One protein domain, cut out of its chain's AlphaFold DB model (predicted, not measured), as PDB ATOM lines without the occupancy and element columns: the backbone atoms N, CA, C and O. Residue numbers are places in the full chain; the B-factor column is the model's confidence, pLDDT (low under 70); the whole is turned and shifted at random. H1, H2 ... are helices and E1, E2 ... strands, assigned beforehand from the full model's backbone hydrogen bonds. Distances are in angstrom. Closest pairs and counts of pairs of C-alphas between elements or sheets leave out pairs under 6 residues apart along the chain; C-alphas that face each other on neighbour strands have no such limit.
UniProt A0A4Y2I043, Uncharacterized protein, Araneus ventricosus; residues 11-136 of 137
ATOM      1  N   LEU A  11      48.467  51.329 -14.019       84.31
ATOM      2  CA  LEU A  11      47.835  50.617 -12.905       84.31
ATOM      3  C   LEU A  11      47.585  49.169 -13.310       84.31
ATOM      4  O   LEU A  11      46.952  48.901 -14.332       84.31
ATOM      5  N   HIS A  12      48.044  48.250 -12.473       88.69
ATOM      6  CA  HIS A  12      47.955  46.828 -12.713       88.69
ATOM      7  C   HIS A  12      47.240  46.135 -11.558       88.69
ATOM      8  O   HIS A  12      47.698  46.227 -10.425       88.69
ATOM      9  N   THR A  13      46.160  45.403 -11.831       89.56
ATOM     10  CA  THR A  13      45.382  44.691 -10.806       89.56
ATOM     11  C   THR A  13      45.392  43.184 -11.012       89.56
ATOM     12  O   THR A  13      45.306  42.712 -12.143       89.56
ATOM     13  N   SER A  14      45.444  42.421  -9.921       88.56
ATOM     14  CA  SER A  14      45.286  40.965  -9.951       88.56
ATOM     15  C   SER A  14      44.527  40.459  -8.726       88.56
ATOM     16  O   SER A  14      44.478  41.119  -7.687       88.56
ATOM     17  N   VAL A  15      43.910  39.286  -8.864       90.31
ATOM     18  CA  VAL A  15      43.247  38.572  -7.769       90.31
ATOM     19  C   VAL A  15      43.797  37.157  -7.726       90.31
ATOM     20  O   VAL A  15      43.858  36.485  -8.756       90.31
ATOM     21  N   ILE A  16      44.163  36.694  -6.536       91.06
ATOM     22  CA  ILE A  16      44.515  35.300  -6.290       91.06
ATOM     23  C   ILE A  16      43.374  34.637  -5.530       91.06
ATOM     24  O   ILE A  16      42.967  35.098  -4.462       91.06
ATOM     25  N   TYR A  17      42.908  33.513  -6.065       91.06
ATOM     26  CA  TYR A  17      41.972  32.619  -5.397       91.06
ATOM     27  C   TYR A  17      42.727  31.398  -4.885       91.06
ATOM     28  O   TYR A  17      43.380  30.693  -5.652       91.06
ATOM     29  N   LEU A  18      42.628  31.153  -3.584       90.31
ATOM     30  CA  LEU A  18      43.210  29.994  -2.923       90.31
ATOM     31  C   LEU A  18      42.084  29.122  -2.387       90.31
ATOM     32  O   LEU A  18      41.077  29.622  -1.888       90.31
ATOM     33  N   LYS A  19      42.258  27.804  -2.486       86.50
ATOM     34  CA  LYS A  19      41.296  26.861  -1.925       86.50
ATOM     35  C   LYS A  19      41.214  27.066  -0.408       86.50
ATOM     36  O   LYS A  19      42.245  27.133   0.256       86.50
ATOM     37  N   ASP A  20      39.994  27.171   0.112       85.69
ATOM     38  CA  ASP A  20      39.692  27.292   1.546       85.69
ATOM     39  C   ASP A  20      40.317  28.523   2.241       85.69
ATOM     40  O   ASP A  20      40.451  28.558   3.465       85.69
ATOM     41  N   LYS A  21      40.692  29.559   1.475       86.81
ATOM     42  CA  LYS A  21      41.204  30.835   1.995       86.81
ATOM     43  C   LYS A  21      40.502  32.017   1.330       86.81
ATOM     44  O   LYS A  21      39.940  31.895   0.243       86.81
ATOM     45  N   ASN A  22      40.561  33.175   1.983       88.25
ATOM     46  CA  ASN A  22      40.087  34.421   1.388       88.25
ATOM     47  C   ASN A  22      40.917  34.771   0.147       88.25
ATOM     48  O   ASN A  22      42.123  34.516   0.102       88.25
ATOM     49  N   SER A  23      40.266  35.375  -0.848       89.94
ATOM     50  CA  SER A  23      40.955  35.898  -2.025       89.94
ATOM     51  C   SER A  23      41.904  37.028  -1.639       89.94
ATOM     52  O   SER A  23      41.563  37.863  -0.800       89.94
ATOM     53  N   LEU A  24      43.055  37.088  -2.300       91.06
ATOM     54  CA  LEU A  24      44.013  38.180  -2.150       91.06
ATOM     55  C   LEU A  24      43.903  39.112  -3.353       91.06
ATOM     56  O   LEU A  24      43.957  38.663  -4.498       91.06
ATOM     57  N   SER A  25      43.743  40.403  -3.088       91.38
ATOM     58  CA  SER A  25      43.642  41.445  -4.106       91.38
ATOM     59  C   SER A  25      44.936  42.242  -4.143       91.38
ATOM     60  O   SER A  25      45.399  42.715  -3.111       91.38
ATOM     61  N   PHE A  26      45.500  42.411  -5.336       91.12
ATOM     62  CA  PHE A  26      46.731  43.161  -5.536       91.12
ATOM     63  C   PHE A  26      46.517  44.280  -6.538       91.12
ATOM     64  O   PHE A  26      45.833  44.113  -7.553       91.12
ATOM     65  N   ALA A  27      47.186  45.395  -6.277       91.62
ATOM     66  CA  ALA A  27      47.375  46.463  -7.229       91.62
ATOM     67  C   ALA A  27      48.837  46.903  -7.207       91.62
ATOM     68  O   ALA A  27      49.459  46.968  -6.150       91.62
ATOM     69  N   SER A  28      49.389  47.201  -8.375       91.50
ATOM     70  CA  SER A  28      50.703  47.821  -8.498       91.50
ATOM     71  C   SER A  28      50.629  49.014  -9.435       91.50
ATOM     72  O   SER A  28      49.839  49.043 -10.382       91.50
ATOM     73  N   ILE A  29      51.439  50.018  -9.122       91.69
ATOM     74  CA  ILE A  29      51.446  51.322  -9.775       91.69
ATOM     75  C   ILE A  29      52.831  51.517 -10.384       91.69
ATOM     76  O   ILE A  29      53.836  51.143  -9.781       91.69
ATOM     77  N   SER A  30      52.890  52.073 -11.589       89.75
ATOM     78  CA  SER A  30      54.142  52.356 -12.284       89.75
ATOM     79  C   SER A  30      54.101  53.729 -12.950       89.75
ATOM     80  O   SER A  30      53.087  54.080 -13.558       89.75
ATOM     81  N   PRO A  31      55.204  54.500 -12.915       90.38
ATOM     82  CA  PRO A  31      55.337  55.708 -13.727       90.38
ATOM     83  C   PRO A  31      55.501  55.393 -15.224       90.38
ATOM     84  O   PRO A  31      55.431  56.293 -16.057       90.38
ATOM     85  N   SER A  32      55.748  54.129 -15.586       88.19
ATOM     86  CA  SER A  32      55.850  53.689 -16.974       88.19
ATOM     87  C   SER A  32      54.481  53.313 -17.540       88.19
ATOM     88  O   SER A  32      53.716  52.584 -16.910       88.19
ATOM     89  N   ASN A  33      54.227  53.742 -18.776       84.94
ATOM     90  CA  ASN A  33      53.059  53.344 -19.569       84.94
ATOM     91  C   ASN A  33      53.358  52.149 -20.488       84.94
ATOM     92  O   ASN A  33      52.625  51.886 -21.437       84.94
ATOM     93  N   GLU A  34      54.467  51.446 -20.254       86.88
ATOM     94  CA  GLU A  34      54.776  50.229 -20.992       86.88
ATOM     95  C   GLU A  34      53.783  49.125 -20.610       86.88
ATOM     96  O   GLU A  34      53.552  48.838 -19.435       86.88
ATOM     97  N   HIS A  35      53.201  48.487 -21.621       85.12
ATOM     98  CA  HIS A  35      52.208  47.425 -21.441       85.12
ATOM     99  C   HIS A  35      52.617  46.117 -22.129       85.12
ATOM    100  O   HIS A  35      51.831  45.170 -22.200       85.12
ATOM    101  N   GLY A  36      53.846  46.054 -22.651       89.25
ATOM    102  CA  GLY A  36      54.418  44.848 -23.214       89.25
ATOM    103  C   GLY A  36      54.694  43.763 -22.165       89.25
ATOM    104  O   GLY A  36      54.643  44.007 -20.955       89.25
ATOM    105  N   PRO A  37      55.048  42.550 -22.624       91.50
ATOM    106  CA  PRO A  37      55.312  41.416 -21.745       91.50
ATOM    107  C   PRO A  37      56.317  41.704 -20.620       91.50
ATOM    108  O   PRO A  37      56.006  41.375 -19.480       91.50
ATOM    109  N   PRO A  38      57.475  42.356 -20.853       91.75
ATOM    110  CA  PRO A  38      58.421  42.625 -19.769       91.75
ATOM    111  C   PRO A  38      57.820  43.463 -18.633       91.75
ATOM    112  O   PRO A  38      58.043  43.153 -17.467       91.75
ATOM    113  N   ALA A  39      57.018  44.482 -18.959       91.56
ATOM    114  CA  ALA A  39      56.362  45.316 -17.956       91.56
ATOM    115  C   ALA A  39      55.289  44.535 -17.189       91.56
ATOM    116  O   ALA A  39      55.253  44.581 -15.963       91.56
ATOM    117  N   ILE A  40      54.465  43.751 -17.892       91.06
ATOM    118  CA  ILE A  40      53.473  42.868 -17.263       91.06
ATOM    119  C   ILE A  40      54.149  41.915 -16.270       91.06
ATOM    120  O   ILE A  40      53.711  41.794 -15.129       91.06
ATOM    121  N   TRP A  41      55.244  41.274 -16.672       93.25
ATOM    122  CA  TRP A  41      55.961  40.338 -15.811       93.25
ATOM    123  C   TRP A  41      56.665  41.012 -14.634       93.25
ATOM    124  O   TRP A  41      56.704  40.420 -13.560       93.25
ATOM    125  N   ALA A  42      57.127  42.256 -14.783       93.62
ATOM    126  CA  ALA A  42      57.632  43.045 -13.661       93.62
ATOM    127  C   ALA A  42      56.544  43.311 -12.603       93.62
ATOM    128  O   ALA A  42      56.830  43.264 -11.411       93.62
ATOM    129  N   HIS A  43      55.291  43.521 -13.021       92.38
ATOM    130  CA  HIS A  43      54.152  43.646 -12.104       92.38
ATOM    131  C   HIS A  43      53.749  42.310 -11.454       92.38
ATOM    132  O   HIS A  43      53.324  42.291 -10.300       92.38
ATOM    133  N   LEU A  44      53.887  41.187 -12.169       92.25
ATOM    134  CA  LEU A  44      53.544  39.855 -11.654       92.25
ATOM    135  C   LEU A  44      54.600  39.267 -10.720       92.25
ATOM    136  O   LEU A  44      54.252  38.519  -9.811       92.25
ATOM    137  N   GLN A  45      55.874  39.589 -10.932       94.06
ATOM    138  CA  GLN A  45      56.983  39.054 -10.149       94.06
ATOM    139  C   GLN A  45      56.779  39.175  -8.625       94.06
ATOM    140  O   GLN A  45      56.785  38.130  -7.973       94.06
ATOM    141  N   PRO A  46      56.521  40.363  -8.038       93.69
ATOM    142  CA  PRO A  46      56.346  40.475  -6.586       93.69
ATOM    143  C   PRO A  46      55.128  39.690  -6.074       93.69
ATOM    144  O   PRO A  46      55.143  39.173  -4.959       93.69
ATOM    145  N   VAL A  47      54.084  39.548  -6.896       93.12
ATOM    146  CA  VAL A  47      52.884  38.767  -6.562       93.12
ATOM    147  C   VAL A  47      53.206  37.270  -6.502       93.12
ATOM    148  O   VAL A  47      52.788  36.582  -5.572       93.12
ATOM    149  N   LEU A  48      53.976  36.762  -7.468       93.62
ATOM    150  CA  LEU A  48      54.397  35.357  -7.514       93.62
ATOM    151  C   LEU A  48      55.406  35.018  -6.410       93.62
ATOM    152  O   LEU A  48      55.311  33.949  -5.809       93.62
ATOM    153  N   GLU A  49      56.334  35.928  -6.108       94.12
ATOM    154  CA  GLU A  49      57.285  35.786  -4.998       94.12
ATOM    155  C   GLU A  49      56.561  35.721  -3.650       94.12
ATOM    156  O   GLU A  49      56.836  34.832  -2.842       94.12
ATOM    157  N   LEU A  50      55.585  36.610  -3.428       92.75
ATOM    158  CA  LEU A  50      54.750  36.582  -2.230       92.75
ATOM    159  C   LEU A  50      53.936  35.288  -2.147       92.75
ATOM    160  O   LEU A  50      53.910  34.654  -1.095       92.75
ATOM    161  N   LEU A  51      53.308  34.864  -3.249       92.25
ATOM    162  CA  LEU A  51      52.539  33.621  -3.289       92.25
ATOM    163  C   LEU A  51      53.410  32.424  -2.898       92.25
ATOM    164  O   LEU A  51      52.988  31.598  -2.092       92.25
ATOM    165  N   ARG A  52      54.639  32.347  -3.423       92.38
ATOM    166  CA  ARG A  52      55.557  31.255  -3.096       92.38
ATOM    167  C   ARG A  52      56.013  31.292  -1.639       92.38
ATOM    168  O   ARG A  52      56.153  30.239  -1.025       92.38
ATOM    169  N   LYS A  53      56.240  32.489  -1.094       93.38
ATOM    170  CA  LYS A  53      56.651  32.690   0.300       93.38
ATOM    171  C   LYS A  53      55.547  32.309   1.290       93.38
ATOM    172  O   LYS A  53      55.820  31.603   2.255       93.38
ATOM    173  N   GLU A  54      54.326  32.782   1.061       92.81
ATOM    174  CA  GLU A  54      53.201  32.624   1.997       92.81
ATOM    175  C   GLU A  54      52.463  31.285   1.816       92.81
ATOM    176  O   GLU A  54      51.814  30.791   2.740       92.81
ATOM    177  N   PHE A  55      52.562  30.676   0.629       92.19
ATOM    178  CA  PHE A  55      51.876  29.430   0.281       92.19
ATOM    179  C   PHE A  55      52.823  28.460  -0.453       92.19
ATOM    180  O   PHE A  55      52.613  28.156  -1.630       92.19
ATOM    181  N   PRO A  56      53.862  27.940   0.229       92.69
ATOM    182  CA  PRO A  56      54.861  27.061  -0.388       92.69
ATOM    183  C   PRO A  56      54.281  25.745  -0.932       92.69
ATOM    184  O   PRO A  56      54.871  25.157  -1.835       92.69
ATOM    185  N   ASP A  57      53.114  25.320  -0.439       91.44
ATOM    186  CA  ASP A  57      52.412  24.104  -0.880       91.44
ATOM    187  C   ASP A  57      51.627  24.290  -2.197       91.44
ATOM    188  O   ASP A  57      51.022  23.350  -2.713       91.44
ATOM    189  N   VAL A  58      51.577  25.508  -2.751       91.62
ATOM    190  CA  VAL A  58      50.940  25.758  -4.050       91.62
ATOM    191  C   VAL A  58      51.883  25.316  -5.166       91.62
ATOM    192  O   VAL A  58      52.864  25.992  -5.475       91.62
ATOM    193  N   ASP A  59      51.543  24.196  -5.801       92.69
ATOM    194  CA  ASP A  59      52.330  23.607  -6.891       92.69
ATOM    195  C   ASP A  59      51.848  24.000  -8.295       92.69
ATOM    196  O   ASP A  59      52.626  23.968  -9.251       92.69
ATOM    197  N   VAL A  60      50.566  24.357  -8.438       93.62
ATOM    198  CA  VAL A  60      49.921  24.574  -9.742       93.62
ATOM    199  C   VAL A  60      49.301  25.962  -9.819       93.62
ATOM    200  O   VAL A  60      48.491  26.338  -8.971       93.62
ATOM    201  N   LEU A  61      49.638  26.704 -10.877       93.31
ATOM    202  CA  LEU A  61      49.051  28.010 -11.170       93.31
ATOM    203  C   LEU A  61      47.966  27.926 -12.244       93.31
ATOM    204  O   LEU A  61      48.170  27.358 -13.314       93.31
ATOM    205  N   TYR A  62      46.837  28.586 -12.006       91.69
ATOM    206  CA  TYR A  62      45.796  28.791 -13.012       91.69
ATOM    207  C   TYR A  62      45.705  30.279 -13.328       91.69
ATOM    208  O   TYR A  62      45.151  31.060 -12.559       91.69
ATOM    209  N   PHE A  63      46.310  30.675 -14.446       89.94
ATOM    210  CA  PHE A  63      46.364  32.061 -14.874       89.94
ATOM    211  C   PHE A  63      45.143  32.396 -15.729       89.94
ATOM    212  O   PHE A  63      44.933  31.790 -16.785       89.94
ATOM    213  N   PHE A  64      44.369  33.385 -15.275       88.25
ATOM    214  CA  PHE A  64      43.192  33.909 -15.966       88.25
ATOM    215  C   PHE A  64      43.432  35.354 -16.410       88.25
ATOM    216  O   PHE A  64      43.009  36.289 -15.731       88.25
ATOM    217  N   PRO A  65      44.178  35.555 -17.507       83.88
ATOM    218  CA  PRO A  65      44.407  36.882 -18.056       83.88
ATOM    219  C   PRO A  65      43.106  37.517 -18.548       83.88
ATOM    220  O   PRO A  65      42.367  36.914 -19.333       83.88
ATOM    221  N   ASP A  66      42.926  38.777 -18.172       78.50
ATOM    222  CA  ASP A  66      41.913  39.673 -18.718       78.50
ATOM    223  C   ASP A  66      42.580  40.771 -19.562       78.50
ATOM    224  O   ASP A  66      43.726  41.151 -19.312       78.50
ATOM    225  N   GLY A  67      41.871  41.285 -20.564       73.75
ATOM    226  CA  GLY A  67      42.304  42.425 -21.367       73.75
ATOM    227  C   GLY A  67      42.594  42.136 -22.849       73.75
ATOM    228  O   GLY A  67      42.505  41.002 -23.335       73.75
ATOM    229  N   PRO A  68      42.918  43.195 -23.613       75.38
ATOM    230  CA  PRO A  68      43.073  43.135 -25.062       75.38
ATOM    231  C   PRO A  68      44.304  42.327 -25.494       75.38
ATOM    232  O   PRO A  68      45.262  42.141 -24.739       75.38
ATOM    233  N   SER A  69      44.316  41.905 -26.762       76.31
ATOM    234  CA  SER A  69      45.420  41.122 -27.339       76.31
ATOM    235  C   SER A  69      46.759  41.859 -27.406       76.31
ATOM    236  O   SER A  69      47.793  41.245 -27.639       76.31
ATOM    237  N   THR A  70      46.755  43.174 -27.196       73.00
ATOM    238  CA  THR A  70      47.960  44.009 -27.090       73.00
ATOM    239  C   THR A  70      48.602  43.967 -25.701       73.00
ATOM    240  O   THR A  70      49.729  44.425 -25.546       73.00
ATOM    241  N   GLN A  71      47.904  43.420 -24.700       80.06
ATOM    242  CA  GLN A  71      48.349  43.336 -23.310       80.06
ATOM    243  C   GLN A  71      48.437  41.868 -22.886       80.06
ATOM    244  O   GLN A  71      49.298  41.124 -23.346       80.06
ATOM    245  N   TYR A  72      47.546  41.412 -22.016       81.25
ATOM    246  CA  TYR A  72      47.587  40.077 -21.449       81.25
ATOM    247  C   TYR A  72      47.298  38.962 -22.448       81.25
ATOM    248  O   TYR A  72      47.901  37.892 -22.368       81.25
ATOM    249  N   ARG A  73      46.442  39.215 -23.439       83.12
ATOM    250  CA  ARG A  73      46.061  38.224 -24.450       83.12
ATOM    251  C   ARG A  73      47.054  38.165 -25.621       83.12
ATOM    252  O   ARG A  73      46.670  38.263 -26.780       83.12
ATOM    253  N   GLN A  74      48.341  37.976 -25.327       86.50
ATOM    254  CA  GLN A  74      49.394  37.903 -26.351       86.50
ATOM    255  C   GLN A  74      50.288  36.664 -26.225       86.50
ATOM    256  O   GLN A  74      50.568  36.185 -25.125       86.50
ATOM    257  N   GLU A  75      50.803  36.185 -27.363       88.81
ATOM    258  CA  GLU A  75      51.653  34.985 -27.447       88.81
ATOM    259  C   GLU A  75      52.927  35.091 -26.600       88.81
ATOM    260  O   GLU A  75      53.354  34.118 -25.985       88.81
ATOM    261  N   LYS A  76      53.514  36.290 -26.508       92.50
ATOM    262  CA  LYS A  76      54.760  36.512 -25.772       92.50
ATOM    263  C   LYS A  76      54.559  36.356 -24.267       92.50
ATOM    264  O   LYS A  76      55.448  35.851 -23.591       92.50
ATOM    265  N   ASN A  77      53.384  36.726 -23.752       91.81
ATOM    266  CA  ASN A  77      53.034  36.486 -22.355       91.81
ATOM    267  C   ASN A  77      52.857  34.996 -22.080       91.81
ATOM    268  O   ASN A  77      53.360  34.513 -21.073       91.81
ATOM    269  N   PHE A  78      52.228  34.264 -22.999       91.44
ATOM    270  CA  PHE A  78      52.121  32.812 -22.891       91.44
ATOM    271  C   PHE A  78      53.493  32.120 -22.961       91.44
ATOM    272  O   PHE A  78      53.780  31.215 -22.176       91.44
ATOM    273  N   TYR A  79      54.382  32.582 -23.844       93.69
ATOM    274  CA  TYR A  79      55.758  32.093 -23.913       93.69
ATOM    275  C   TYR A  79      56.502  32.324 -22.595       93.69
ATOM    276  O   TYR A  79      57.047  31.373 -22.034       93.69
ATOM    277  N   LEU A  80      56.487  33.554 -22.074       94.06
ATOM    278  CA  LEU A  80      57.115  33.877 -20.791       94.06
ATOM    279  C   LEU A  80      56.497  33.068 -19.649       94.06
ATOM    280  O   LEU A  80      57.235  32.541 -18.824       94.06
ATOM    281  N   PHE A  81      55.178  32.867 -19.653       93.81
ATOM    282  CA  PHE A  81      54.489  32.015 -18.685       93.81
ATOM    283  C   PHE A  81      55.037  30.594 -18.684       93.81
ATOM    284  O   PHE A  81      55.434  30.092 -17.637       93.81
ATOM    285  N   SER A  82      55.170  29.984 -19.864       92.62
ATOM    286  CA  SER A  82      55.712  28.627 -20.019       92.62
ATOM    287  C   SER A  82      57.173  28.466 -19.576       92.62
ATOM    288  O   SER A  82      57.690  27.350 -19.578       92.62
ATOM    289  N   LYS A  83      57.869  29.558 -19.242       92.50
ATOM    290  CA  LYS A  83      59.271  29.545 -18.806       92.50
ATOM    291  C   LYS A  83      59.428  29.999 -17.365       92.50
ATOM    292  O   LYS A  83      60.098  29.331 -16.586       92.50
ATOM    293  N   LEU A  84      58.820  31.125 -17.012       93.50
ATOM    294  CA  LEU A  84      59.114  31.831 -15.775       93.50
ATOM    295  C   LEU A  84      58.451  31.203 -14.552       93.50
ATOM    296  O   LEU A  84      59.042  31.269 -13.482       93.50
ATOM    297  N   ILE A  85      57.295  30.540 -14.676       94.19
ATOM    298  CA  ILE A  85      56.633  29.929 -13.507       94.19
ATOM    299  C   ILE A  85      57.522  28.891 -12.806       94.19
ATOM    300  O   ILE A  85      57.541  28.814 -11.580       94.19
ATOM    301  N   PHE A  86      58.330  28.152 -13.568       94.44
ATOM    302  CA  PHE A  86      59.243  27.153 -13.019       94.44
ATOM    303  C   PHE A  86      60.380  27.795 -12.217       94.44
ATOM    304  O   PHE A  86      60.831  27.223 -11.228       94.44
ATOM    305  N   ASN A  87      60.787  29.016 -12.575       93.81
ATOM    306  CA  ASN A  87      61.799  29.768 -11.830       93.81
ATOM    307  C   ASN A  87      61.294  30.189 -10.441       93.81
ATOM    308  O   ASN A  87      62.097  30.351  -9.528       93.81
ATOM    309  N   PHE A  88      59.976  30.328 -10.268       91.31
ATOM    310  CA  PHE A  88      59.345  30.592  -8.972       91.31
ATOM    311  C   PHE A  88      59.047  29.307  -8.176       91.31
ATOM    312  O   PHE A  88      58.529  29.378  -7.065       91.31
ATOM    313  N   GLY A  89      59.388  28.127  -8.708       92.31
ATOM    314  CA  GLY A  89      59.220  26.841  -8.027       92.31
ATOM    315  C   GLY A  89      57.849  26.183  -8.201       92.31
ATOM    316  O   GLY A  89      57.556  25.233  -7.479       92.31
ATOM    317  N   PHE A  90      57.021  26.653  -9.140       94.50
ATOM    318  CA  PHE A  90      55.769  25.982  -9.504       94.50
ATOM    319  C   PHE A  90      56.040  24.774 -10.411       94.50
ATOM    320  O   PHE A  90      56.939  24.807 -11.252       94.50
ATOM    321  N   GLN A  91      55.247  23.714 -10.265       95.19
ATOM    322  CA  GLN A  91      55.408  22.460 -11.010       95.19
ATOM    323  C   GLN A  91      54.603  22.437 -12.309       95.19
ATOM    324  O   GLN A  91      54.974  21.753 -13.263       95.19
ATOM    325  N   ALA A  92      53.490  23.170 -12.355       94.81
ATOM    326  CA  ALA A  92      52.644  23.253 -13.534       94.81
ATOM    327  C   ALA A  92      51.877  24.575 -13.584       94.81
ATOM    328  O   ALA A  92      51.686  25.262 -12.579       94.81
ATOM    329  N   GLY A  93      51.395  24.913 -14.777       93.75
ATOM    330  CA  GLY A  93      50.578  26.091 -14.979       93.75
ATOM    331  C   GLY A  93      49.606  25.930 -16.139       93.75
ATOM    332  O   GLY A  93      49.939  25.337 -17.161       93.75
ATOM    333  N   THR A  94      48.411  26.492 -15.990       93.31
ATOM    334  CA  THR A  94      47.432  26.656 -17.071       93.31
ATOM    335  C   THR A  94      47.246  28.135 -17.374       93.31
ATOM    336  O   THR A  94      47.248  28.960 -16.466       93.31
ATOM    337  N   TRP A  95      47.054  28.463 -18.649       90.50
ATOM    338  CA  TRP A  95      46.750  29.812 -19.113       90.50
ATOM    339  C   TRP A  95      45.418  29.780 -19.859       90.50
ATOM    340  O   TRP A  95      45.311  29.151 -20.913       90.50
ATOM    341  N   SER A  96      44.375  30.392 -19.302       88.06
ATOM    342  CA  SER A  96      43.016  30.337 -19.856       88.06
ATOM    343  C   SER A  96      42.349  31.699 -19.819       88.06
ATOM    344  O   SER A  96      42.327  32.350 -18.790       88.06
ATOM    345  N   PHE A  97      41.768  32.136 -20.931       80.81
ATOM    346  CA  PHE A  97      41.145  33.456 -21.004       80.81
ATOM    347  C   PHE A  97      39.795  33.469 -20.285       80.81
ATOM    348  O   PHE A  97      38.885  32.731 -20.665       80.81
ATOM    349  N   PHE A  98      39.667  34.327 -19.275       74.69
ATOM    350  CA  PHE A  98      38.423  34.576 -18.555       74.69
ATOM    351  C   PHE A  98      38.417  36.026 -18.063       74.69
ATOM    352  O   PHE A  98      39.418  36.487 -17.524       74.69
ATOM    353  N   ALA A  99      37.310  36.740 -18.267       66.75
ATOM    354  CA  ALA A  99      37.206  38.169 -17.967       66.75
ATOM    355  C   ALA A  99      36.431  38.434 -16.664       66.75
ATOM    356  O   ALA A  99      35.504  37.691 -16.334       66.75
ATOM    357  N   GLY A 100      36.767  39.525 -15.964       63.88
ATOM    358  CA  GLY A 100      35.856  40.193 -15.020       63.88
ATOM    359  C   GLY A 100      36.186  40.125 -13.524       63.88
ATOM    360  O   GLY A 100      35.566  40.847 -12.747       63.88
ATOM    361  N   ALA A 101      37.158  39.323 -13.077       72.50
ATOM    362  CA  ALA A 101      37.511  39.263 -11.647       72.50
ATOM    363  C   ALA A 101      38.275  40.514 -11.159       72.50
ATOM    364  O   ALA A 101      38.123  40.943 -10.016       72.50
ATOM    365  N   VAL A 102      39.102  41.099 -12.027       76.75
ATOM    366  CA  VAL A 102      40.049  42.172 -11.677       76.75
ATOM    367  C   VAL A 102      39.469  43.582 -11.830       76.75
ATOM    368  O   VAL A 102      39.955  44.518 -11.189       76.75
ATOM    369  N   ASP A 103      38.389  43.735 -12.603       78.06
ATOM    370  CA  ASP A 103      37.772  45.033 -12.908       78.06
ATOM    371  C   ASP A 103      37.284  45.771 -11.655       78.06
ATOM    372  O   ASP A 103      37.380  46.997 -11.571       78.06
ATOM    373  N   GLY A 104      36.812  45.035 -10.642       83.25
ATOM    374  CA  GLY A 104      36.325  45.613  -9.387       83.25
ATOM    375  C   GLY A 104      37.408  46.343  -8.583       83.25
ATOM    376  O   GLY A 104      37.138  47.412  -8.023       83.25
ATOM    377  N   ILE A 105      38.640  45.820  -8.564       87.81
ATOM    378  CA  ILE A 105      39.776  46.464  -7.882       87.81
ATOM    379  C   ILE A 105      40.131  47.749  -8.621       87.81
ATOM    380  O   ILE A 105      40.173  48.822  -8.021       87.81
ATOM    381  N   GLY A 106      40.315  47.652  -9.940       87.00
ATOM    382  CA  GLY A 106      40.686  48.795 -10.768       87.00
ATOM    383  C   GLY A 106      39.648  49.916 -10.696       87.00
ATOM    384  O   GLY A 106      40.009  51.081 -10.545       87.00
ATOM    385  N   ALA A 107      38.358  49.574 -10.740       87.44
ATOM    386  CA  ALA A 107      37.270  50.537 -10.602       87.44
ATOM    387  C   ALA A 107      37.224  51.188  -9.212       87.44
ATOM    388  O   ALA A 107      36.894  52.366  -9.092       87.44
ATOM    389  N   THR A 108      37.541  50.449  -8.151       91.31
ATOM    390  CA  THR A 108      37.558  50.994  -6.787       91.31
ATOM    391  C   THR A 108      38.702  51.979  -6.603       91.31
ATOM    392  O   THR A 108      38.445  53.110  -6.206       91.31
ATOM    393  N   LEU A 109      39.920  51.614  -7.011       90.88
ATOM    394  CA  LEU A 109      41.076  52.511  -6.924       90.88
ATOM    395  C   LEU A 109      40.874  53.781  -7.755       90.88
ATOM    396  O   LEU A 109      41.113  54.877  -7.263       90.88
ATOM    397  N   LYS A 110      40.357  53.657  -8.984       89.94
ATOM    398  CA  LYS A 110      40.037  54.823  -9.825       89.94
ATOM    399  C   LYS A 110      39.021  55.750  -9.159       89.94
ATOM    400  O   LYS A 110      39.229  56.954  -9.152       89.94
ATOM    401  N   ARG A 111      37.976  55.203  -8.527       91.88
ATOM    402  CA  ARG A 111      36.997  56.012  -7.782       91.88
ATOM    403  C   ARG A 111      37.618  56.727  -6.581       91.88
ATOM    404  O   ARG A 111      37.277  57.882  -6.354       91.88
ATOM    405  N   CYS A 112      38.525  56.085  -5.843       90.94
ATOM    406  CA  CYS A 112      39.271  56.732  -4.755       90.94
ATOM    407  C   CYS A 112      40.102  57.915  -5.273       90.94
ATOM    408  O   CYS A 112      40.075  59.001  -4.693       90.94
ATOM    409  N   VAL A 113      40.774  57.734  -6.413       90.44
ATOM    410  CA  VAL A 113      41.531  58.795  -7.094       90.44
ATOM    411  C   VAL A 113      40.620  59.938  -7.527       90.44
ATOM    412  O   VAL A 113      40.890  61.089  -7.186       90.44
ATOM    413  N   ASP A 114      39.519  59.631  -8.214       91.56
ATOM    414  CA  ASP A 114      38.549  60.632  -8.668       91.56
ATOM    415  C   ASP A 114      37.997  61.441  -7.486       91.56
ATOM    416  O   ASP A 114      37.874  62.665  -7.562       91.56
ATOM    417  N   GLN A 115      37.710  60.775  -6.363       92.69
ATOM    418  CA  GLN A 115      37.274  61.430  -5.135       92.69
ATOM    419  C   GLN A 115      38.363  62.327  -4.547       92.69
ATOM    420  O   GLN A 115      38.063  63.469  -4.206       92.69
ATOM    421  N   ALA A 116      39.608  61.865  -4.433       90.56
ATOM    422  CA  ALA A 116      40.701  62.675  -3.896       90.56
ATOM    423  C   ALA A 116      40.916  63.953  -4.726       90.56
ATOM    424  O   ALA A 116      40.989  65.050  -4.169       90.56
ATOM    425  N   VAL A 117      40.918  63.826  -6.056       91.56
ATOM    426  CA  VAL A 117      41.040  64.965  -6.976       91.56
ATOM    427  C   VAL A 117      39.851  65.917  -6.838       91.56
ATOM    428  O   VAL A 117      40.041  67.131  -6.757       91.56
ATOM    429  N   ALA A 118      38.625  65.393  -6.732       92.19
ATOM    430  CA  ALA A 118      37.430  66.212  -6.524       92.19
ATOM    431  C   ALA A 118      37.460  67.012  -5.205       92.19
ATOM    432  O   ALA A 118      36.840  68.072  -5.125       92.19
ATOM    433  N   HIS A 119      38.201  66.542  -4.195       92.44
ATOM    434  CA  HIS A 119      38.408  67.239  -2.919       92.44
ATOM    435  C   HIS A 119      39.674  68.119  -2.891       92.44
ATOM    436  O   HIS A 119      40.007  68.672  -1.844       92.44
ATOM    437  N   GLY A 120      40.350  68.305  -4.031       90.88
ATOM    438  CA  GLY A 120      41.471  69.237  -4.176       90.88
ATOM    439  C   GLY A 120      42.861  68.634  -3.957       90.88
ATOM    440  O   GLY A 120      43.823  69.392  -3.847       90.88
ATOM    441  N   THR A 121      42.989  67.305  -3.906       89.62
ATOM    442  CA  THR A 121      44.295  66.632  -3.866       89.62
ATOM    443  C   THR A 121      44.916  66.597  -5.260       89.62
ATOM    444  O   THR A 121      44.314  66.071  -6.196       89.62
ATOM    445  N   ASP A 122      46.132  67.124  -5.396       89.81
ATOM    446  CA  ASP A 122      46.924  67.001  -6.622       89.81
ATOM    447  C   ASP A 122      47.719  65.685  -6.619       89.81
ATOM    448  O   ASP A 122      48.271  65.292  -5.590       89.81
ATOM    449  N   ILE A 123      47.766  64.999  -7.762       89.12
ATOM    450  CA  ILE A 123      48.428  63.693  -7.926       89.12
ATOM    451  C   ILE A 123      49.363  63.794  -9.141       89.12
ATOM    452  O   ILE A 123      48.992  63.395 -10.249       89.12
ATOM    453  N   PRO A 124      50.562  64.378  -8.968       89.06
ATOM    454  CA  PRO A 124      51.458  64.687 -10.079       89.06
ATOM    455  C   PRO A 124      52.242  63.470 -10.588       89.06
ATOM    456  O   PRO A 124      52.764  63.503 -11.704       89.06
ATOM    457  N   ASP A 125      52.346  62.402  -9.795       89.81
ATOM    458  CA  ASP A 125      53.168  61.237 -10.105       89.81
ATOM    459  C   ASP A 125      52.658  59.936  -9.457       89.81
ATOM    460  O   ASP A 125      51.736  59.909  -8.637       89.81
ATOM    461  N   ALA A 126      53.268  58.827  -9.883       89.50
ATOM    462  CA  ALA A 126      52.955  57.477  -9.425       89.50
ATOM    463  C   ALA A 126      53.244  57.256  -7.931       89.50
ATOM    464  O   ALA A 126      52.559  56.458  -7.295       89.50
ATOM    465  N   GLU A 127      54.239  57.948  -7.375       91.00
ATOM    466  CA  GLU A 127      54.621  57.828  -5.966       91.00
ATOM    467  C   GLU A 127      53.571  58.484  -5.063       91.00
ATOM    468  O   GLU A 127      53.079  57.868  -4.119       91.00
ATOM    469  N   THR A 128      53.132  59.692  -5.420       90.56
ATOM    470  CA  THR A 128      52.036  60.393  -4.744       90.56
ATOM    471  C   THR A 128      50.752  59.569  -4.795       90.56
ATOM    472  O   THR A 128      50.053  59.448  -3.788       90.56
ATOM    473  N   LEU A 129      50.454  58.956  -5.947       90.50
ATOM    474  CA  LEU A 129      49.310  58.057  -6.080       90.50
ATOM    475  C   LEU A 129      49.421  56.842  -5.148       90.50
ATOM    476  O   LEU A 129      48.432  56.478  -4.512       90.50
ATOM    477  N   PHE A 130      50.599  56.215  -5.075       91.50
ATOM    478  CA  PHE A 130      50.837  55.053  -4.221       91.50
ATOM    479  C   PHE A 130      50.558  55.377  -2.753       91.50
ATOM    480  O   PHE A 130      49.711  54.723  -2.148       91.50
ATOM    481  N   TYR A 131      51.178  56.430  -2.214       90.81
ATOM    482  CA  TYR A 131      50.971  56.811  -0.814       90.81
ATOM    483  C   TYR A 131      49.532  57.247  -0.530       90.81
ATOM    484  O   TYR A 131      49.000  56.960   0.538       90.81
ATOM    485  N   MET A 132      48.871  57.909  -1.484       88.81
ATOM    486  CA  MET A 132      47.466  58.285  -1.324       88.81
ATOM    487  C   MET A 132      46.567  57.052  -1.173       88.81
ATOM    488  O   MET A 132      45.715  57.023  -0.284       88.81
ATOM    489  N   LEU A 133      46.771  56.031  -2.010       87.38
ATOM    490  CA  LEU A 133      45.985  54.799  -1.967       87.38
ATOM    491  C   LEU A 133      46.346  53.914  -0.767       87.38
ATOM    492  O   LEU A 133      45.453  53.291  -0.205       87.38
ATOM    493  N   GLU A 134      47.609  53.892  -0.341       83.44
ATOM    494  CA  GLU A 134      48.058  53.150   0.847       83.44
ATOM    495  C   GLU A 134      47.407  53.665   2.141       83.44
ATOM    496  O   GLU A 134      47.118  52.886   3.040       83.44
ATOM    497  N   ILE A 135      47.120  54.966   2.233       66.06
ATOM    498  CA  ILE A 135      46.484  55.569   3.417       66.06
ATOM    499  C   ILE A 135      44.966  55.289   3.471       66.06
ATOM    500  O   ILE A 135      44.349  55.429   4.527       66.06
ATOM    501  N   GLN A 136      44.346  54.922   2.344       58.50
ATOM    502  CA  GLN A 136      42.889  54.766   2.218       58.50
ATOM    503  C   GLN A 136      42.389  53.310   2.256       58.50
ATOM    504  O   GLN A 136      41.173  53.111   2.330       58.50
TER     505      GLN A 136
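This is residues 11 to 136 of the 137 residues of an uncharacterized protein of Araneus ventricosus (UniProt A0A4Y2I043). What shape do these atoms make? A twisted two-stranded hairpin, E1 and E2, runs through the middle, between helix H1 on one side and residues 103 to 110 of H3 on the other. At one end of the body lies a small parallel pair, E3 and E4, with H2 packed on it; at the other end H4 packs about perpendicular on residues 109 to 113 of H3, with its residue Ala 126 close to Ser 30, the last residue of E2. What is it built of? The 126 printed residues hold four named helices and four named strands, mixed in class, in the order E1 E2 H1 E3 H2 E4 H3 H4. The whole is compact, with a radius of gyration of the C-alphas of 15.7 A and spans of 49 by 33 by 23 A.

How is the hairpin paired? E1, residues 11 to 16, and E2, residues 24 to 30, are antiparallel at 161 degrees, with N 12 and O 28 2.9 A apart, within hydrogen-bond range. What comes near it? The closest C-alphas of E2 and H1, residues 37 to 54, are those of Ser 28 and His 43, 6.5 A apart. Those of E1 and H3, residues 103 to 118, are Thr 13 and Gly 106, 6.2 A apart; those of E2 and H4, residues 126 to 136, are Ser 30 and Ala 126, 6.0 A apart. H3, with residues 109 to 113 alone, touches H4 about perpendicular at 83 degrees, closest at C-alphas 109 and 133, 7.3 A apart. What of the other pair? E3, residues 60 to 63, H2, residues 75 to 87, and E4, residues 92 to 95, form a strand-helix-strand unit, two parallel neighbour strands with a helix between, its crossover right-handed; N 63 and O 94 are 2.8 A apart. With residue 37 alone, H1 only just touches residues 76 to 80 of H2, with 3 pairs of C-alphas within 8 A, the closest Pro 37 and Asn 77 at 5.5 A. How complete are the helix backbones? Every O i to N i+4 pair is within hydrogen-bond range in H3, against 12 of 14 in H1, 6 of 9 in H2 and 6 of 7 in H4.

Where do the elements begin and end? E1 begins at C-alpha 11, (47.835, 50.617, -12.905), and H4 ends at C-alpha 136, (42.889, 54.766, 2.218). How long are they? E1 measures 17.0 A, E2 20.2 A, H1 25.4 A, E3 9.7 A, H2 19.3 A, E4 10.4 A, H3 22.1 A and H4 15.6 A. H1 has a kink of 36 degrees near residue 44.

How far does it reach? The C-alphas farthest apart, of Gln 91 and Gly 120, are 49.3 A apart. Is it continuous and sure? The printed part has no cut, and the link from E3 to H2, 11 residues, is long. Mean pLDDT of the printed part is 88.5, with residues 99 to 100 and 135 to 136 under 70.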